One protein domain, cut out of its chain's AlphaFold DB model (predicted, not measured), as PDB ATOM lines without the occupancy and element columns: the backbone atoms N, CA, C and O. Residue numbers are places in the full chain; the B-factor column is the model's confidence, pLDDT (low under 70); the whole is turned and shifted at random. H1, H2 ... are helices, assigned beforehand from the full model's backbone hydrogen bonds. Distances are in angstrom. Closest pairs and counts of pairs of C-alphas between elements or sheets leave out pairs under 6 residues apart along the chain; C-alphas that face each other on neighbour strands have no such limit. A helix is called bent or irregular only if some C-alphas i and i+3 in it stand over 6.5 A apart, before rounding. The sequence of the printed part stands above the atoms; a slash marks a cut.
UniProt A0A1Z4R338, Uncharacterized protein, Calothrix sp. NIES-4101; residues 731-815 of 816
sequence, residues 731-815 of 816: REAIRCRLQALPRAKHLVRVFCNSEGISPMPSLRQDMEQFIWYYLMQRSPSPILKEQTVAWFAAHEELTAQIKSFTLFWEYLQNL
ATOM      1  N   ARG A 731     164.057 275.670 229.935       84.19
ATOM      2  CA  ARG A 731     164.989 275.847 231.066       84.19
ATOM      3  C   ARG A 731     165.602 277.259 231.084       84.19
ATOM      4  O   ARG A 731     165.702 277.874 232.145       84.19
ATOM      5  N   GLU A 732     165.960 277.799 229.918       88.25
ATOM      6  CA  GLU A 732     166.445 279.178 229.762       88.25
ATOM      7  C   GLU A 732     165.362 280.219 230.101       88.25
ATOM      8  O   GLU A 732     165.625 281.147 230.866       88.25
ATOM      9  N   ALA A 733     164.128 280.040 229.612       89.12
ATOM     10  CA  ALA A 733     162.999 280.921 229.922       89.12
ATOM     11  C   ALA A 733     162.711 280.991 231.432       89.12
ATOM     12  O   ALA A 733     162.499 282.078 231.971       89.12
ATOM     13  N   ILE A 734     162.750 279.850 232.129       85.31
ATOM     14  CA  ILE A 734     162.580 279.786 233.589       85.31
ATOM     15  C   ILE A 734     163.691 280.583 234.288       85.31
ATOM     16  O   ILE A 734     163.395 281.450 235.111       85.31
ATOM     17  N   ARG A 735     164.960 280.358 233.917       87.19
ATOM     18  CA  ARG A 735     166.109 281.070 234.503       87.19
ATOM     19  C   ARG A 735     166.008 282.585 234.312       87.19
ATOM     20  O   ARG A 735     166.159 283.328 235.280       87.19
ATOM     21  N   CYS A 736     165.727 283.046 233.093       86.88
ATOM     22  CA  CYS A 736     165.601 284.474 232.805       86.88
ATOM     23  C   CYS A 736     164.411 285.113 233.539       86.88
ATOM     24  O   CYS A 736     164.552 286.219 234.059       86.88
ATOM     25  N   ARG A 737     163.266 284.422 233.651       88.50
ATOM     26  CA  ARG A 737     162.093 284.922 234.391       88.50
ATOM     27  C   ARG A 737     162.380 285.104 235.884       88.50
ATOM     28  O   ARG A 737     162.008 286.140 236.437       88.50
ATOM     29  N   LEU A 738     163.054 284.131 236.507       77.06
ATOM     30  CA  LEU A 738     163.457 284.186 237.919       77.06
ATOM     31  C   LEU A 738     164.446 285.327 238.188       77.06
ATOM     32  O   LEU A 738     164.299 286.041 239.172       77.06
ATOM     33  N   GLN A 739     165.413 285.557 237.295       84.81
ATOM     34  CA  GLN A 739     166.371 286.664 237.433       84.81
ATOM     35  C   GLN A 739     165.739 288.048 237.194       84.81
ATOM     36  O   GLN A 739     166.178 289.037 237.782       84.81
ATOM     37  N   ALA A 740     164.712 288.136 236.345       87.81
ATOM     38  CA  ALA A 740     164.102 289.408 235.973       87.81
ATOM     39  C   ALA A 740     163.290 290.059 237.111       87.81
ATOM     40  O   ALA A 740     163.294 291.284 237.207       87.81
ATOM     41  N   LEU A 741     162.609 289.294 237.976       83.50
ATOM     42  CA  LEU A 741     161.719 289.873 239.000       83.50
ATOM     43  C   LEU A 741     162.475 290.593 240.143       83.50
ATOM     44  O   LEU A 741     162.151 291.752 240.410       83.50
ATOM     45  N   PRO A 742     163.518 290.011 240.775       76.00
ATOM     46  CA  PRO A 742     164.335 290.734 241.753       76.00
ATOM     47  C   PRO A 742     165.037 291.943 241.126       76.00
ATOM     48  O   PRO A 742     165.118 293.006 241.743       76.00
ATOM     49  N   ARG A 743     165.490 291.822 239.867       87.56
ATOM     50  CA  ARG A 743     166.110 292.938 239.145       87.56
ATOM     51  C   ARG A 743     165.112 294.065 238.865       87.56
ATOM     52  O   ARG A 743     165.491 295.221 239.004       87.56
ATOM     53  N   ALA A 744     163.856 293.752 238.548       90.56
ATOM     54  CA  ALA A 744     162.792 294.740 238.387       90.56
ATOM     55  C   ALA A 744     162.491 295.487 239.696       90.56
ATOM     56  O   ALA A 744     162.560 296.716 239.716       90.56
ATOM     57  N   LYS A 745     162.274 294.760 240.807       87.69
ATOM     58  CA  LYS A 745     162.103 295.349 242.151       87.69
ATOM     59  C   LYS A 745     163.271 296.274 242.527       87.69
ATOM     60  O   LYS A 745     163.053 297.386 243.005       87.69
ATOM     61  N   HIS A 746     164.506 295.844 242.262       84.69
ATOM     62  CA  HIS A 746     165.711 296.640 242.506       84.69
ATOM     63  C   HIS A 746     165.789 297.899 241.629       84.69
ATOM     64  O   HIS A 746     166.133 298.958 242.141       84.69
ATOM     65  N   LEU A 747     165.461 297.826 240.335       88.38
ATOM     66  CA  LEU A 747     165.504 298.990 239.441       88.38
ATOM     67  C   LEU A 747     164.439 300.037 239.800       88.38
ATOM     68  O   LEU A 747     164.753 301.225 239.818       88.38
ATOM     69  N   VAL A 748     163.224 299.621 240.189       90.69
ATOM     70  CA  VAL A 748     162.234 300.555 240.756       90.69
ATOM     71  C   VAL A 748     162.754 301.177 242.055       90.69
ATOM     72  O   VAL A 748     162.662 302.391 242.205       90.69
ATOM     73  N   ARG A 749     163.357 300.392 242.966       85.25
ATOM     74  CA  ARG A 749     163.966 300.916 244.208       85.25
ATOM     75  C   ARG A 749     165.056 301.958 243.909       85.25
ATOM     76  O   ARG A 749     165.051 303.016 244.524       85.25
ATOM     77  N   VAL A 750     165.958 301.690 242.962       85.06
ATOM     78  CA  VAL A 750     167.040 302.619 242.583       85.06
ATOM     79  C   VAL A 750     166.484 303.921 242.004       85.06
ATOM     80  O   VAL A 750     166.927 304.979 242.431       85.06
ATOM     81  N   PHE A 751     165.495 303.855 241.107       90.88
ATOM     82  CA  PHE A 751     164.823 305.044 240.565       90.88
ATOM     83  C   PHE A 751     164.108 305.867 241.650       90.88
ATOM     84  O   PHE A 751     164.306 307.074 241.755       90.88
ATOM     85  N   CYS A 752     163.314 305.216 242.506       85.88
ATOM     86  CA  CYS A 752     162.628 305.888 243.616       85.88
ATOM     87  C   CYS A 752     163.631 306.609 244.536       85.88
ATOM     88  O   CYS A 752     163.399 307.741 244.953       85.88
ATOM     89  N   ASN A 753     164.780 305.975 244.794       76.38
ATOM     90  CA  ASN A 753     165.840 306.530 245.629       76.38
ATOM     91  C   ASN A 753     166.675 307.628 244.934       76.38
ATOM     92  O   ASN A 753     167.219 308.468 245.647       76.38
ATOM     93  N   SER A 754     166.807 307.637 243.598       80.25
ATOM     94  CA  SER A 754     167.540 308.691 242.873       80.25
ATOM     95  C   SER A 754     166.713 309.961 242.713       80.25
ATOM     96  O   SER A 754     167.223 311.052 242.959       80.25
ATOM     97  N   GLU A 755     165.428 309.819 242.381       86.44
ATOM     98  CA  GLU A 755     164.527 310.957 242.169       86.44
ATOM     99  C   GLU A 755     163.885 311.466 243.472       86.44
ATOM    100  O   GLU A 755     163.230 312.507 243.475       86.44
ATOM    101  N   GLY A 756     164.036 310.730 244.581       81.19
ATOM    102  CA  GLY A 756     163.378 311.034 245.857       81.19
ATOM    103  C   GLY A 756     161.861 310.808 245.836       81.19
ATOM    104  O   GLY A 756     161.137 311.444 246.595       81.19
ATOM    105  N   ILE A 757     161.368 309.932 244.955       80.88
ATOM    106  CA  ILE A 757     159.937 309.697 244.727       80.88
ATOM    107  C   ILE A 757     159.505 308.408 245.430       80.88
ATOM    108  O   ILE A 757     160.033 307.335 245.147       80.88
ATOM    109  N   SER A 758     158.472 308.491 246.269       77.75
ATOM    110  CA  SER A 758     157.785 307.327 246.838       77.75
ATOM    111  C   SER A 758     156.426 307.118 246.145       77.75
ATOM    112  O   SER A 758     155.434 307.742 246.527       77.75
ATOM    113  N   PRO A 759     156.342 306.292 245.082       79.19
ATOM    114  CA  PRO A 759     155.085 306.050 244.382       79.19
ATOM    115  C   PRO A 759     154.115 305.215 245.229       79.19
ATOM    116  O   PRO A 759     154.519 304.275 245.920       79.19
ATOM    117  N   MET A 760     152.818 305.515 245.103       72.94
ATOM    118  CA  MET A 760     151.730 304.762 245.741       72.94
ATOM    119  C   MET A 760     151.825 303.247 245.464       72.94
ATOM    120  O   MET A 760     152.258 302.864 244.374       72.94
ATOM    121  N   PRO A 761     151.359 302.380 246.388       72.44
ATOM    122  CA  PRO A 761     151.447 300.921 246.282       72.44
ATOM    123  C   PRO A 761     151.117 300.318 244.909       72.44
ATOM    124  O   PRO A 761     151.893 299.496 244.416       72.44
ATOM    125  N   SER A 762     150.022 300.758 244.279       77.50
ATOM    126  CA  SER A 762     149.602 300.332 242.938       77.50
ATOM    127  C   SER A 762     150.564 300.805 241.850       77.50
ATOM    128  O   SER A 762     151.117 299.974 241.143       77.50
ATOM    129  N   LEU A 763     150.863 302.106 241.775       84.31
ATOM    130  CA  LEU A 763     151.816 302.657 240.803       84.31
ATOM    131  C   LEU A 763     153.202 302.003 240.931       84.31
ATOM    132  O   LEU A 763     153.882 301.774 239.934       84.31
ATOM    133  N   ARG A 764     153.622 301.639 242.148       84.38
ATOM    134  CA  ARG A 764     154.858 300.880 242.356       84.38
ATOM    135  C   ARG A 764     154.765 299.454 241.804       84.38
ATOM    136  O   ARG A 764     155.728 298.992 241.200       84.38
ATOM    137  N   GLN A 765     153.641 298.760 241.991       86.00
ATOM    138  CA  GLN A 765     153.402 297.441 241.391       86.00
ATOM    139  C   GLN A 765     153.351 297.524 239.857       86.00
ATOM    140  O   GLN A 765     154.005 296.718 239.201       86.00
ATOM    141  N   ASP A 766     152.679 298.535 239.300       91.06
ATOM    142  CA  ASP A 766     152.632 298.853 237.868       91.06
ATOM    143  C   ASP A 766     154.053 299.018 237.290       91.06
ATOM    144  O   ASP A 766     154.411 298.395 236.289       91.06
ATOM    145  N   MET A 767     154.900 299.808 237.963       92.75
ATOM    146  CA  MET A 767     156.310 300.012 237.604       92.75
ATOM    147  C   MET A 767     157.136 298.719 237.725       92.75
ATOM    148  O   MET A 767     157.890 298.386 236.809       92.75
ATOM    149  N   GLU A 768     157.002 297.970 238.827       93.62
ATOM    150  CA  GLU A 768     157.733 296.713 239.058       93.62
ATOM    151  C   GLU A 768     157.344 295.643 238.014       93.62
ATOM    152  O   GLU A 768     158.218 294.972 237.456       93.62
ATOM    153  N   GLN A 769     156.054 295.527 237.684       93.81
ATOM    154  CA  GLN A 769     155.538 294.612 236.664       93.81
ATOM    155  C   GLN A 769     155.990 295.030 235.258       93.81
ATOM    156  O   GLN A 769     156.454 294.183 234.491       93.81
ATOM    157  N   PHE A 770     155.932 296.324 234.931       95.44
ATOM    158  CA  PHE A 770     156.390 296.833 233.640       95.44
ATOM    159  C   PHE A 770     157.882 296.552 233.408       95.44
ATOM    160  O   PHE A 770     158.240 296.014 232.358       95.44
ATOM    161  N   ILE A 771     158.760 296.832 234.388       94.81
ATOM    162  CA  ILE A 771     160.188 296.488 234.259       94.81
ATOM    163  C   ILE A 771     160.369 294.973 234.124       94.81
ATOM    164  O   ILE A 771     161.190 294.535 233.319       94.81
ATOM    165  N   TRP A 772     159.617 294.155 234.864       94.69
ATOM    166  CA  TRP A 772     159.742 292.698 234.784       94.69
ATOM    167  C   TRP A 772     159.483 292.171 233.364       94.69
ATOM    168  O   TRP A 772     160.311 291.428 232.829       94.69
ATOM    169  N   TYR A 773     158.408 292.617 232.706       95.50
ATOM    170  CA  TYR A 773     158.140 292.260 231.307       95.50
ATOM    171  C   TYR A 773     159.130 292.911 230.323       95.50
ATOM    172  O   TYR A 773     159.563 292.249 229.379       95.50
ATOM    173  N   TYR A 774     159.586 294.142 230.568       93.62
ATOM    174  CA  TYR A 774     160.612 294.811 229.754       93.62
ATOM    175  C   TYR A 774     161.963 294.066 229.768       93.62
ATOM    176  O   TYR A 774     162.574 293.836 228.720       93.62
ATOM    177  N   LEU A 775     162.408 293.601 230.941       93.69
ATOM    178  CA  LEU A 775     163.607 292.768 231.095       93.69
ATOM    179  C   LEU A 775     163.438 291.397 230.424       93.69
ATOM    180  O   LEU A 775     164.353 290.927 229.748       93.69
ATOM    181  N   MET A 776     162.268 290.763 230.561       94.62
ATOM    182  CA  MET A 776     161.977 289.498 229.878       94.62
ATOM    183  C   MET A 776     161.974 289.649 228.346       94.62
ATOM    184  O   MET A 776     162.476 288.761 227.655       94.62
ATOM    185  N   GLN A 777     161.504 290.779 227.807       93.56
ATOM    186  CA  GLN A 777     161.505 291.066 226.366       93.56
ATOM    187  C   GLN A 777     162.930 291.215 225.805       93.56
ATOM    188  O   GLN A 777     163.218 290.763 224.694       93.56
ATOM    189  N   ARG A 778     163.844 291.801 226.593       90.38
ATOM    190  CA  ARG A 778     165.271 291.962 226.249       90.38
ATOM    191  C   ARG A 778     166.120 290.704 226.510       90.38
ATOM    192  O   ARG A 778     167.288 290.678 226.129       90.38
ATOM    193  N   SER A 779     165.556 289.651 227.109       91.75
ATOM    194  CA  SER A 779     166.246 288.371 227.354       91.75
ATOM    195  C   SER A 779     166.593 287.617 226.050       91.75
ATOM    196  O   SER A 779     166.033 287.920 224.992       91.75
ATOM    197  N   PRO A 780     167.494 286.613 226.055       90.69
ATOM    198  CA  PRO A 780     167.738 285.789 224.867       90.69
ATOM    199  C   PRO A 780     166.525 284.926 224.474       90.69
ATOM    200  O   PRO A 780     166.265 284.771 223.278       90.69
ATOM    201  N   SER A 781     165.754 284.432 225.451       92.81
ATOM    202  CA  SER A 781     164.738 283.389 225.259       92.81
ATOM    203  C   SER A 781     163.607 283.791 224.290       92.81
ATOM    204  O   SER A 781     162.945 284.811 224.507       92.81
ATOM    205  N   PRO A 782     163.305 282.980 223.254       90.44
ATOM    206  CA  PRO A 782     162.211 283.268 222.325       90.44
ATOM    207  C   PRO A 782     160.829 283.118 222.981       90.44
ATOM    208  O   PRO A 782     159.920 283.870 222.645       90.44
ATOM    209  N   ILE A 783     160.692 282.214 223.960       91.94
ATOM    210  CA  ILE A 783     159.447 281.980 224.710       91.94
ATOM    211  C   ILE A 783     159.046 283.248 225.476       91.94
ATOM    212  O   ILE A 783     157.895 283.673 225.444       91.94
ATOM    213  N   LEU A 784     160.014 283.889 226.142       92.69
ATOM    214  CA  LEU A 784     159.762 285.130 226.875       92.69
ATOM    215  C   LEU A 784     159.470 286.309 225.936       92.69
ATOM    216  O   LEU A 784     158.697 287.189 226.304       92.69
ATOM    217  N   LYS A 785     160.022 286.324 224.718       92.56
ATOM    218  CA  LYS A 785     159.704 287.343 223.703       92.56
ATOM    219  C   LYS A 785     158.267 287.233 223.202       92.56
ATOM    220  O   LYS A 785     157.573 288.242 223.176       92.56
ATOM    221  N   GLU A 786     157.797 286.030 222.880       91.69
ATOM    222  CA  GLU A 786     156.397 285.811 222.492       91.69
ATOM    223  C   GLU A 786     155.439 286.205 223.632       91.69
ATOM    224  O   GLU A 786     154.522 287.003 223.436       91.69
ATOM    225  N   GLN A 787     155.719 285.744 224.856       92.19
ATOM    226  CA  GLN A 787     154.904 286.051 226.038       92.19
ATOM    227  C   GLN A 787     154.887 287.541 226.400       92.19
ATOM    228  O   GLN A 787     153.848 288.059 226.798       92.19
ATOM    229  N   THR A 788     156.009 288.252 226.256       94.19
ATOM    230  CA  THR A 788     156.070 289.695 226.545       94.19
ATOM    231  C   THR A 788     155.377 290.525 225.473       94.19
ATOM    232  O   THR A 788     154.690 291.478 225.823       94.19
ATOM    233  N   VAL A 789     155.459 290.143 224.192       92.81
ATOM    234  CA  VAL A 789     154.663 290.769 223.122       92.81
ATOM    235  C   VAL A 789     153.164 290.590 223.382       92.81
ATOM    236  O   VAL A 789     152.425 291.571 223.331       92.81
ATOM    237  N   ALA A 790     152.721 289.378 223.736       90.88
ATOM    238  CA  ALA A 790     151.326 289.124 224.099       90.88
ATOM    239  C   ALA A 790     150.889 289.914 225.350       90.88
ATOM    240  O   ALA A 790     149.797 290.479 225.371       90.88
ATOM    241  N   TRP A 791     151.748 290.009 226.374       95.06
ATOM    242  CA  TRP A 791     151.447 290.770 227.588       95.06
ATOM    243  C   TRP A 791     151.342 292.276 227.322       95.06
ATOM    244  O   TRP A 791     150.339 292.875 227.700       95.06
ATOM    245  N   PHE A 792     152.307 292.881 226.619       95.31
ATOM    246  CA  PHE A 792     152.264 294.308 226.276       95.31
ATOM    247  C   PHE A 792     151.059 294.660 225.390       95.31
ATOM    248  O   PHE A 792     150.464 295.717 225.585       95.31
ATOM    249  N   ALA A 793     150.651 293.773 224.475       91.94
ATOM    250  CA  ALA A 793     149.438 293.955 223.674       91.94
ATOM    251  C   ALA A 793     148.143 293.892 224.511       91.94
ATOM    252  O   ALA A 793     147.173 294.570 224.190       91.94
ATOM    253  N   ALA A 794     148.126 293.114 225.598       92.19
ATOM    254  CA  ALA A 794     146.999 293.050 226.530       92.19
ATOM    255  C   ALA A 794     146.991 294.181 227.584       92.19
ATOM    256  O   ALA A 794     145.969 294.397 228.230       92.19
ATOM    257  N   HIS A 795     148.107 294.899 227.762       94.56
ATOM    258  CA  HIS A 795     148.305 295.922 228.800       94.56
ATOM    259  C   HIS A 795     148.741 297.267 228.184       94.56
ATOM    260  O   HIS A 795     149.668 297.925 228.664       94.56
ATOM    261  N   GLU A 796     148.083 297.678 227.093       93.50
ATOM    262  CA  GLU A 796     148.402 298.921 226.374       93.50
ATOM    263  C   GLU A 796     148.160 300.177 227.235       93.50
ATOM    264  O   GLU A 796     148.992 301.081 227.233       93.50
ATOM    265  N   GLU A 797     147.089 300.209 228.036       91.44
ATOM    266  CA  GLU A 797     146.767 301.332 228.936       91.44
ATOM    267  C   GLU A 797     147.848 301.532 230.013       91.44
ATOM    268  O   GLU A 797     148.423 302.614 230.118       91.44
ATOM    269  N   LEU A 798     148.224 300.462 230.722       90.19
ATOM    270  CA  LEU A 798     149.356 300.439 231.661       90.19
ATOM    271  C   LEU A 798     150.673 300.846 230.973       90.19
ATOM    272  O   LEU A 798     151.470 301.610 231.516       90.19
ATOM    273  N   THR A 799     150.892 300.382 229.742       90.75
ATOM    274  CA  THR A 799     152.064 300.750 228.935       90.75
ATOM    275  C   THR A 799     152.081 302.242 228.584       90.75
ATOM    276  O   THR A 799     153.153 302.850 228.575       90.75
ATOM    277  N   ALA A 800     150.926 302.849 228.308       90.25
ATOM    278  CA  ALA A 800     150.791 304.280 228.055       90.25
ATOM    279  C   ALA A 800     150.964 305.103 229.344       90.25
ATOM    280  O   ALA A 800     151.713 306.079 229.338       90.25
ATOM    281  N   GLN A 801     150.363 304.669 230.457       90.75
ATOM    282  CA  GLN A 801     150.523 305.261 231.789       90.75
ATOM    283  C   GLN A 801     152.005 305.317 232.190       90.75
ATOM    284  O   GLN A 801     152.521 306.396 232.482       90.75
ATOM    285  N   ILE A 802     152.724 304.193 232.115       90.19
ATOM    286  CA  ILE A 802     154.153 304.124 232.455       90.19
ATOM    287  C   ILE A 802     155.016 304.985 231.517       90.19
ATOM    288  O   ILE A 802     155.908 305.685 231.991       90.19
ATOM    289  N   LYS A 803     154.730 305.019 230.208       89.62
ATOM    290  CA  LYS A 803     155.429 305.908 229.255       89.62
ATOM    291  C   LYS A 803     155.119 307.393 229.466       89.62
ATOM    292  O   LYS A 803     155.937 308.228 229.096       89.62
ATOM    293  N   SER A 804     153.965 307.729 230.046       89.31
ATOM    294  CA  SER A 804     153.609 309.113 230.386       89.31
ATOM    295  C   SER A 804     154.364 309.643 231.612       89.31
ATOM    296  O   SER A 804     154.479 310.856 231.784       89.31
ATOM    297  N   PHE A 805     154.932 308.757 232.440       90.62
ATOM    298  CA  PHE A 805     155.788 309.130 233.564       90.62
ATOM    299  C   PHE A 805     157.230 309.345 233.075       90.62
ATOM    300  O   PHE A 805     158.098 308.485 233.223       90.62
ATOM    301  N   THR A 806     157.471 310.499 232.444       87.56
ATOM    302  CA  THR A 806     158.647 310.758 231.592       87.56
ATOM    303  C   THR A 806     159.986 310.438 232.255       87.56
ATOM    304  O   THR A 806     160.790 309.735 231.654       87.56
ATOM    305  N   LEU A 807     160.201 310.863 233.509       88.44
ATOM    306  CA  LEU A 807     161.442 310.603 234.259       88.44
ATOM    307  C   LEU A 807     161.745 309.102 234.380       88.44
ATOM    308  O   LEU A 807     162.875 308.662 234.179       88.44
ATOM    309  N   PHE A 808     160.720 308.297 234.672       90.00
ATOM    310  CA  PHE A 808     160.861 306.850 234.780       90.00
ATOM    311  C   PHE A 808     161.098 306.210 233.412       90.00
ATOM    312  O   PHE A 808     161.949 305.334 233.280       90.00
ATOM    313  N   TRP A 809     160.404 306.670 232.370       91.06
ATOM    314  CA  TRP A 809     160.626 306.169 231.016       91.06
ATOM    315  C   TRP A 809     162.035 306.500 230.489       91.06
ATOM    316  O   TRP A 809     162.688 305.625 229.922       91.06
ATOM    317  N   GLU A 810     162.549 307.705 230.745       90.19
ATOM    318  CA  GLU A 810     163.929 308.101 230.431       90.19
ATOM    319  C   GLU A 810     164.951 307.260 231.215       90.19
ATOM    320  O   GLU A 810     165.911 306.755 230.630       90.19
ATOM    321  N   TYR A 811     164.717 307.012 232.509       91.06
ATOM    322  CA  TYR A 811     165.518 306.074 233.303       91.06
ATOM    323  C   TYR A 811     165.549 304.668 232.670       91.06
ATOM    324  O   TYR A 811     166.624 304.089 232.507       91.06
ATOM    325  N   LEU A 812     164.403 304.139 232.219       89.75
ATOM    326  CA  LEU A 812     164.335 302.835 231.541       89.75
ATOM    327  C   LEU A 812     164.991 302.815 230.152       89.75
ATOM    328  O   LEU A 812     165.502 301.771 229.746       89.75
ATOM    329  N   GLN A 813     165.015 303.936 229.430       87.75
ATOM    330  CA  GLN A 813     165.734 304.050 228.154       87.75
ATOM    331  C   GLN A 813     167.258 304.107 228.337       87.75
ATOM    332  O   GLN A 813     167.991 303.584 227.497       87.75
ATOM    333  N   ASN A 814     167.732 304.689 229.442       87.62
ATOM    334  CA  ASN A 814     169.155 304.782 229.781       87.62
ATOM    335  C   ASN A 814     169.741 303.480 230.373       87.62
ATOM    336  O   ASN A 814     170.961 303.334 230.450       87.62
ATOM    337  N   LEU A 815     168.899 302.503 230.732       78.81
ATOM    338  CA  LEU A 815     169.318 301.137 231.059       78.81
ATOM    339  C   LEU A 815     169.631 300.342 229.772       78.81
ATOM    340  O   LEU A 815     168.765 299.670 229.195       78.81
TER     341      LEU A 815
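This is residues 731 to 815 of the 816 residues of an uncharacterized protein of Calothrix sp. NIES-4101 (UniProt A0A1Z4R338). One long helix, H1, makes the base and the longest axis, and H2 crosses over its middle at a steep angle. H3, H4 and H5 then make an arch over H2 on the side away from H1, with the first residues of H3 meeting the first part of H1 and H5 coming back near its later part. You have 85 residues before you, with five named helices in the order H1, H2, H3, H4, H5 and no named strand; the class is all helix. The whole is compact, with a radius of gyration of the C-alphas of 12.7 A, and its outline is elongated, spanning 38 by 24 by 24 A.

Start with H1, residues 731 to 755, and look for its kink of 25 degrees near residue 742. Next comes H2, residues 761 to 778, the hub, which touches three other helices. H1 and H2 touch, closest at the C-alphas of Ala 744 and Trp 772, 5.1 A apart; they run opposite ways at a steep tilt of 47 degrees. Go on to H3, residues 782 to 794, which forms a helical hairpin with H2: residues 773 to 778 of H2 touch it, the closest C-alphas are those of Gln 777 and Lys 785 at 4.9 A, and the tilt is 39 degrees, steep. Residues 782 to 784 of H3 also touch residues 733 to 737 of H1, closest at the C-alphas of Ala 733 and Leu 784, 6.1 A apart. The helix packing is mostly crossed: of the 4 pairs of helices that touch and have a tilt, those that touch only at the corner left out, 0 are at a shallow tilt. H4, residues 796 to 804, touches residues 766 to 770 of H2, about perpendicular at 79 degrees, with the C-alphas of Met 767 and Ile 802 closest at 6.9 A. H5, residues 806 to 814, and H4 only just touch, with 3 pairs of C-alphas within 8 A, and only at the corner by their link; the closest C-alphas are those of Lys 803 and Trp 809 at 5.5 A. H5 and H1 are close but not clearly touching, with the C-alphas of Phe 751 and Phe 808 closest at 7.2 A. H5 is apart from H2, only just, at 8.1 A. In H2, H3, H4 and H5 every O i to N i+4 pair is within hydrogen-bond range; in H1, 18 of 21 are.

Find C-alpha 731 at (164.989, 275.847, 231.066); from there H1 runs 36.8 A to C-alpha 755 at (164.527, 310.957, 242.169). H1 is neither bent nor irregular, but only just: C-alphas 739 and 742 are 6.3 A apart. H2 covers 25.9 A from Pro 761 to Arg 778, and H3 covers 18.6 A from Pro 782 to Ala 794. The short H4, Glu 796 to Ser 804, and H5, Thr 806 to Asn 814, follow; H5 ends at C-alpha 814, (169.155, 304.782, 229.781).

The two C-alphas farthest apart are those of Arg 731 and Gly 756, 38.2 A. The printed part has no cut, and the four links between the helices are tight. The mean pLDDT of the printed part of this model is 88.4, and no printed residue is under 70.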